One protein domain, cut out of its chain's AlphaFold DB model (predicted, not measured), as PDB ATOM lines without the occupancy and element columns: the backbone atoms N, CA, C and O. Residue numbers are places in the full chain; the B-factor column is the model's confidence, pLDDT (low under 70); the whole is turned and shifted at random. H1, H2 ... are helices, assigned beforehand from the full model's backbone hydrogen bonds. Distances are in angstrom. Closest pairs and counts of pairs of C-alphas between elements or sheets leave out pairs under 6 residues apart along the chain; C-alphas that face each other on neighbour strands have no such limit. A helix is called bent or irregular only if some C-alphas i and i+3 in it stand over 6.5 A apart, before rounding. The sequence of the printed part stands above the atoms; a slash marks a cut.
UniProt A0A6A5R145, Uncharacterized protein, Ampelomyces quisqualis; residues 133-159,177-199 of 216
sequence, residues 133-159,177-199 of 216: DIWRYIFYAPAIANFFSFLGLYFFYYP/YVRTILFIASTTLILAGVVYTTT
ATOM      1  N   ASP A 133     -71.714  27.282 -36.590       75.12
ATOM      2  CA  ASP A 133     -70.821  26.992 -35.461       75.12
ATOM      3  C   ASP A 133     -69.557  26.207 -35.866       75.12
ATOM      4  O   ASP A 133     -68.597  26.111 -35.097       75.12
ATOM      5  N   ILE A 134     -69.529  25.641 -37.083       73.94
ATOM      6  CA  ILE A 134     -68.471  24.719 -37.536       73.94
ATOM      7  C   ILE A 134     -67.219  25.447 -38.035       73.94
ATOM      8  O   ILE A 134     -66.138  24.854 -38.045       73.94
ATOM      9  N   TRP A 135     -67.306  26.738 -38.377       71.88
ATOM     10  CA  TRP A 135     -66.171  27.477 -38.949       71.88
ATOM     11  C   TRP A 135     -64.917  27.406 -38.059       71.88
ATOM     12  O   TRP A 135     -63.794  27.366 -38.563       71.88
ATOM     13  N   ARG A 136     -65.097  27.342 -36.732       75.00
ATOM     14  CA  ARG A 136     -64.001  27.274 -35.752       75.00
ATOM     15  C   ARG A 136     -63.112  26.044 -35.955       75.00
ATOM     16  O   ARG A 136     -61.896  26.138 -35.811       75.00
ATOM     17  N   TYR A 137     -63.689  24.915 -36.362       70.00
ATOM     18  CA  TYR A 137     -62.957  23.660 -36.561       70.00
ATOM     19  C   TYR A 137     -62.020  23.682 -37.772       70.00
ATOM     20  O   TYR A 137     -60.989  23.008 -37.756       70.00
ATOM     21  N   ILE A 138     -62.308  24.516 -38.775       69.56
ATOM     22  CA  ILE A 138     -61.442  24.693 -39.950       69.56
ATOM     23  C   ILE A 138     -60.109  25.343 -39.564       69.56
ATOM     24  O   ILE A 138     -59.098  25.100 -40.216       69.56
ATOM     25  N   PHE A 139     -60.077  26.111 -38.472       69.94
ATOM     26  CA  PHE A 139     -58.846  26.713 -37.962       69.94
ATOM     27  C   PHE A 139     -58.020  25.755 -37.096       69.94
ATOM     28  O   PHE A 139     -56.791  25.810 -37.129       69.94
ATOM     29  N   TYR A 140     -58.663  24.835 -36.369       71.88
ATOM     30  CA  TYR A 140     -57.951  23.860 -35.536       71.88
ATOM     31  C   TYR A 140     -57.252  22.772 -36.362       71.88
ATOM     32  O   TYR A 140     -56.145  22.366 -36.016       71.88
ATOM     33  N   ALA A 141     -57.842  22.334 -37.478       68.69
ATOM     34  CA  ALA A 141     -57.288  21.266 -38.316       68.69
ATOM     35  C   ALA A 141     -55.839  21.519 -38.815       68.69
ATOM     36  O   ALA A 141     -54.980  20.669 -38.569       68.69
ATOM     37  N   PRO A 142     -55.503  22.657 -39.459       68.06
ATOM     38  CA  PRO A 142     -54.131  22.935 -39.891       68.06
ATOM     39  C   PRO A 142     -53.171  23.181 -38.719       68.06
ATOM     40  O   PRO A 142     -51.996  22.836 -38.818       68.06
ATOM     41  N   ALA A 143     -53.655  23.721 -37.593       70.38
ATOM     42  CA  ALA A 143     -52.837  23.898 -36.394       70.38
ATOM     43  C   ALA A 143     -52.400  22.544 -35.804       70.38
ATOM     44  O   ALA A 143     -51.224  22.346 -35.501       70.38
ATOM     45  N   ILE A 144     -53.332  21.590 -35.719       71.69
ATOM     46  CA  ILE A 144     -53.070  20.223 -35.252       71.69
ATOM     47  C   ILE A 144     -52.163  19.477 -36.242       71.69
ATOM     48  O   ILE A 144     -51.217  18.817 -35.820       71.69
ATOM     49  N   ALA A 145     -52.388  19.623 -37.553       70.38
ATOM     50  CA  ALA A 145     -51.530  19.020 -38.576       70.38
ATOM     51  C   ALA A 145     -50.079  19.532 -38.493       70.38
ATOM     52  O   ALA A 145     -49.141  18.736 -38.535       70.38
ATOM     53  N   ASN A 146     -49.884  20.839 -38.291       69.06
ATOM     54  CA  ASN A 146     -48.558  21.411 -38.048       69.06
ATOM     55  C   ASN A 146     -47.923  20.855 -36.769       69.06
ATOM     56  O   ASN A 146     -46.745  20.497 -36.780       69.06
ATOM     57  N   PHE A 147     -48.693  20.743 -35.683       76.44
ATOM     58  CA  PHE A 147     -48.208  20.165 -34.430       76.44
ATOM     59  C   PHE A 147     -47.735  18.717 -34.616       76.44
ATOM     60  O   PHE A 147     -46.636  18.375 -34.186       76.44
ATOM     61  N   PHE A 148     -48.499  17.886 -35.332       74.38
ATOM     62  CA  PHE A 148     -48.084  16.520 -35.658       74.38
ATOM     63  C   PHE A 148     -46.877  16.464 -36.593       74.38
ATOM     64  O   PHE A 148     -46.059  15.561 -36.450       74.38
ATOM     65  N   SER A 149     -46.709  17.425 -37.504       68.31
ATOM     66  CA  SER A 149     -45.506  17.500 -38.339       68.31
ATOM     67  C   SER A 149     -44.253  17.788 -37.502       68.31
ATOM     68  O   SER A 149     -43.210  17.176 -37.734       68.31
ATOM     69  N   PHE A 150     -44.352  18.661 -36.493       69.44
ATOM     70  CA  PHE A 150     -43.272  18.894 -35.527       69.44
ATOM     71  C   PHE A 150     -43.022  17.682 -34.637       69.44
ATOM     72  O   PHE A 150     -41.871  17.307 -34.420       69.44
ATOM     73  N   LEU A 151     -44.089  17.056 -34.146       78.00
ATOM     74  CA  LEU A 151     -43.997  15.896 -33.272       78.00
ATOM     75  C   LEU A 151     -43.403  14.687 -34.008       78.00
ATOM     76  O   LEU A 151     -42.550  13.988 -33.470       78.00
ATOM     77  N   GLY A 152     -43.791  14.483 -35.267       70.19
ATOM     78  CA  GLY A 152     -43.218  13.476 -36.152       70.19
ATOM     79  C   GLY A 152     -41.738  13.725 -36.409       70.19
ATOM     80  O   GLY A 152     -40.948  12.794 -36.301       70.19
ATOM     81  N   LEU A 153     -41.334  14.975 -36.657       67.94
ATOM     82  CA  LEU A 153     -39.917  15.316 -36.789       67.94
ATOM     83  C   LEU A 153     -39.156  15.058 -35.482       67.94
ATOM     84  O   LEU A 153     -38.077  14.482 -35.518       67.94
ATOM     85  N   TYR A 154     -39.736  15.414 -34.334       71.62
ATOM     86  CA  TYR A 154     -39.142  15.186 -33.016       71.62
ATOM     87  C   TYR A 154     -38.925  13.694 -32.719       71.62
ATOM     88  O   TYR A 154     -37.834  13.305 -32.304       71.62
ATOM     89  N   PHE A 155     -39.922  12.844 -32.986       73.38
ATOM     90  CA  PHE A 155     -39.804  11.395 -32.789       73.38
ATOM     91  C   PHE A 155     -38.903  10.726 -33.833       73.38
ATOM     92  O   PHE A 155     -38.096   9.867 -33.487       73.38
ATOM     93  N   PHE A 156     -39.005  11.115 -35.106       64.88
ATOM     94  CA  PHE A 156     -38.221  10.511 -36.188       64.88
ATOM     95  C   PHE A 156     -36.750  10.941 -36.163       64.88
ATOM     96  O   PHE A 156     -35.888  10.233 -36.675       64.88
ATOM     97  N   TYR A 157     -36.439  12.062 -35.514       63.53
ATOM     98  CA  TYR A 157     -35.066  12.458 -35.212       63.53
ATOM     99  C   TYR A 157     -34.407  11.547 -34.154       63.53
ATOM    100  O   TYR A 157     -33.184  11.543 -34.019       63.53
ATOM    101  N   TYR A 158     -35.196  10.736 -33.433       58.03
ATOM    102  CA  TYR A 158     -34.757   9.885 -32.324       58.03
ATOM    103  C   TYR A 158     -34.602   8.387 -32.674       58.03
ATOM    104  O   TYR A 158     -35.031   7.503 -31.933       58.03
ATOM    105  N   PRO A 159     -33.908   8.062 -33.774       48.12
ATOM    106  CA  PRO A 159     -32.904   7.007 -33.712       48.12
ATOM    107  C   PRO A 159     -31.585   7.537 -34.294       48.12
ATOM    108  O   PRO A 159     -31.411   7.578 -35.517       48.12
ATOM    109  N   TYR A 177     -33.843  26.025 -36.104       67.12
ATOM    110  CA  TYR A 177     -34.800  26.584 -35.134       67.12
ATOM    111  C   TYR A 177     -35.375  27.909 -35.609       67.12
ATOM    112  O   TYR A 177     -36.548  28.200 -35.388       67.12
ATOM    113  N   VAL A 178     -34.556  28.698 -36.302       71.19
ATOM    114  CA  VAL A 178     -34.964  29.967 -36.900       71.19
ATOM    115  C   VAL A 178     -36.073  29.711 -37.916       71.19
ATOM    116  O   VAL A 178     -37.146  30.299 -37.807       71.19
ATOM    117  N   ARG A 179     -35.893  28.751 -38.831       61.69
ATOM    118  CA  ARG A 179     -36.925  28.383 -39.812       61.69
ATOM    119  C   ARG A 179     -38.217  27.914 -39.138       61.69
ATOM    120  O   ARG A 179     -39.301  28.305 -39.561       61.69
ATOM    121  N   THR A 180     -38.099  27.135 -38.066       70.19
ATOM    122  CA  THR A 180     -39.236  26.651 -37.269       70.19
ATOM    123  C   THR A 180     -40.016  27.797 -36.617       70.19
ATOM    124  O   THR A 180     -41.232  27.893 -36.779       70.19
ATOM    125  N   ILE A 181     -39.324  28.705 -35.927       76.62
ATOM    126  CA  ILE A 181     -39.947  29.839 -35.238       76.62
ATOM    127  C   ILE A 181     -40.570  30.809 -36.248       76.62
ATOM    128  O   ILE A 181     -41.708  31.235 -36.054       76.62
ATOM    129  N   LEU A 182     -39.880  31.109 -37.356       71.88
ATOM    130  CA  LEU A 182     -40.426  31.964 -38.415       71.88
ATOM    131  C   LEU A 182     -41.662  31.341 -39.076       71.88
ATOM    132  O   LEU A 182     -42.596  32.064 -39.423       71.88
ATOM    133  N   PHE A 183     -41.705  30.015 -39.227       75.44
ATOM    134  CA  PHE A 183     -42.861  29.323 -39.793       75.44
ATOM    135  C   PHE A 183     -44.083  29.388 -38.869       75.44
ATOM    136  O   PHE A 183     -45.187  29.704 -39.324       75.44
ATOM    137  N   ILE A 184     -43.884  29.159 -37.569       76.81
ATOM    138  CA  ILE A 184     -44.945  29.277 -36.564       76.81
ATOM    139  C   ILE A 184     -45.437  30.727 -36.501       76.81
ATOM    140  O   ILE A 184     -46.640  30.965 -36.593       76.81
ATOM    141  N   ALA A 185     -44.530  31.705 -36.435       72.19
ATOM    142  CA  ALA A 185     -44.881  33.123 -36.396       72.19
ATOM    143  C   ALA A 185     -45.689  33.555 -37.632       72.19
ATOM    144  O   ALA A 185     -46.745  34.169 -37.490       72.19
ATOM    145  N   SER A 186     -45.245  33.175 -38.837       69.38
ATOM    146  CA  SER A 186     -45.948  33.473 -40.092       69.38
ATOM    147  C   SER A 186     -47.347  32.849 -40.126       69.38
ATOM    148  O   SER A 186     -48.334  33.533 -40.399       69.38
ATOM    149  N   THR A 187     -47.457  31.569 -39.757       73.56
ATOM    150  CA  THR A 187     -48.741  30.850 -39.724       73.56
ATOM    151  C   THR A 187     -49.716  31.488 -38.736       73.56
ATOM    152  O   THR A 187     -50.880  31.703 -39.069       73.56
ATOM    153  N   THR A 188     -49.242  31.847 -37.539       74.25
ATOM    154  CA  THR A 188     -50.074  32.469 -36.498       74.25
ATOM    155  C   THR A 188     -50.550  33.857 -36.929       74.25
ATOM    156  O   THR A 188     -51.710  34.203 -36.712       74.25
ATOM    157  N   LEU A 189     -49.690  34.634 -37.599       73.81
ATOM    158  CA  LEU A 189     -50.027  35.971 -38.090       73.81
ATOM    159  C   LEU A 189     -51.059  35.927 -39.227       73.81
ATOM    160  O   LEU A 189     -51.995  36.725 -39.239       73.81
ATOM    161  N   ILE A 190     -50.932  34.965 -40.149       76.12
ATOM    162  CA  ILE A 190     -51.923  34.740 -41.211       76.12
ATOM    163  C   ILE A 190     -53.272  34.343 -40.599       76.12
ATOM    164  O   ILE A 190     -54.307  34.885 -40.989       76.12
ATOM    165  N   LEU A 191     -53.267  33.447 -39.607       69.31
ATOM    166  CA  LEU A 191     -54.484  33.001 -38.928       69.31
ATOM    167  C   LEU A 191     -55.176  34.154 -38.182       69.31
ATOM    168  O   LEU A 191     -56.385  34.334 -38.309       69.31
ATOM    169  N   ALA A 192     -54.406  34.976 -37.463       72.81
ATOM    170  CA  ALA A 192     -54.912  36.154 -36.763       72.81
ATOM    171  C   ALA A 192     -55.507  37.194 -37.729       72.81
ATOM    172  O   ALA A 192     -56.565  37.757 -37.447       72.81
ATOM    173  N   GLY A 193     -54.872  37.407 -38.888       75.06
ATOM    174  CA  GLY A 193     -55.370  38.315 -39.923       75.06
ATOM    175  C   GLY A 193     -56.735  37.900 -40.476       75.06
ATOM    176  O   GLY A 193     -57.609  38.747 -40.632       75.06
ATOM    177  N   VAL A 194     -56.952  36.600 -40.709       75.94
ATOM    178  CA  VAL A 194     -58.247  36.082 -41.185       75.94
ATOM    179  C   VAL A 194     -59.337  36.223 -40.121       75.94
ATOM    180  O   VAL A 194     -60.455  36.609 -40.442       75.94
ATOM    181  N   VAL A 195     -59.033  35.962 -38.847       78.19
ATOM    182  CA  VAL A 195     -60.017  36.157 -37.767       78.19
ATOM    183  C   VAL A 195     -60.408  37.630 -37.660       78.19
ATOM    184  O   VAL A 195     -61.598  37.943 -37.624       78.19
ATOM    185  N   TYR A 196     -59.429  38.538 -37.691       62.44
ATOM    186  CA  TYR A 196     -59.678  39.973 -37.581       62.44
ATOM    187  C   TYR A 196     -60.649  40.472 -38.657       62.44
ATOM    188  O   TYR A 196     -61.639  41.125 -38.330       62.44
ATOM    189  N   THR A 197     -60.450  40.091 -39.922       69.00
ATOM    190  CA  THR A 197     -61.311  40.552 -41.025       69.00
ATOM    191  C   THR A 197     -62.747  40.037 -40.936       69.00
ATOM    192  O   THR A 197     -63.657  40.724 -41.387       69.00
ATOM    193  N   THR A 198     -62.974  38.877 -40.314       65.69
ATOM    194  CA  THR A 198     -64.327  38.315 -40.130       65.69
ATOM    195  C   THR A 198     -65.109  38.936 -38.975       65.69
ATOM    196  O   THR A 198     -66.324  38.781 -38.909       65.69
ATOM    197  N   THR A 199     -64.436  39.650 -38.069       66.12
ATOM    198  CA  THR A 199     -65.077  40.247 -36.884       66.12
ATOM    199  C   THR A 199     -65.515  41.696 -37.069       66.12
ATOM    200  O   THR A 199     -66.198  42.215 -36.189       66.12
TER     201      THR A 199
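AT A GLANCE: This is residues 133 to 159 and 177 to 199 of the 216 residues of an uncharacterized protein of Ampelomyces quisqualis (UniProt A0A6A5R145). Two long, nearly straight helices lie side by side in one flat layer and run opposite ways, with H1 shifted along H2 and little contact between them. Residues 151 to 159, of which 151 to 156 belong to H1, stick out beyond the pair at one end. The printed part has 50 residues with two named helices, H1 then H2, and no named strand; its class is all helix. It is loose, with a radius of gyration of the C-alphas of 13.6 A, and spans 46 by 25 by 6 A.

IN THESE COORDINATES: Start at Asp 133, whose C-alpha is at (-70.821, 26.992, -35.461). Two residues on, find C-alpha 135 at (-66.171, 27.477, -38.949); here H1 begins, and it runs over residues 135 to 156, 32.8 A from first to last C-alpha. H1 is neither bent nor irregular, but only just: C-alphas 139 and 142 are 6.3 A apart. After the cut, H2 takes residues 177 to 199 over 33.3 A, and you find its last C-alpha, 199, at (-65.077, 40.247, -36.884).

HOW THE PARTS SIT: Look at Phe 139 in H1 and Leu 191 in H2: their C-alphas, the closest of the two helices, are 7.7 A apart. H1 and H2 are close but not clearly touching, with 1 pair of C-alphas within 8 A. Their centres are 13.8 A apart. They run opposite ways at a shallow tilt of 6 degrees. In H2 every O i to N i+4 pair is within hydrogen-bond range; in H1 14 of 18 are.

THE WHOLE: The two C-alphas farthest apart, those of Pro 159 and Thr 199, are 46.4 A from each other. Residues 160 to 176 are not printed, and across this cut, in the link from H1 to H2, C-alphas 159 and 177 are 19.7 A apart. The mean pLDDT of the printed part is 70.5; 20 residues are under 70, among them 156 to 159 and 196 to 199.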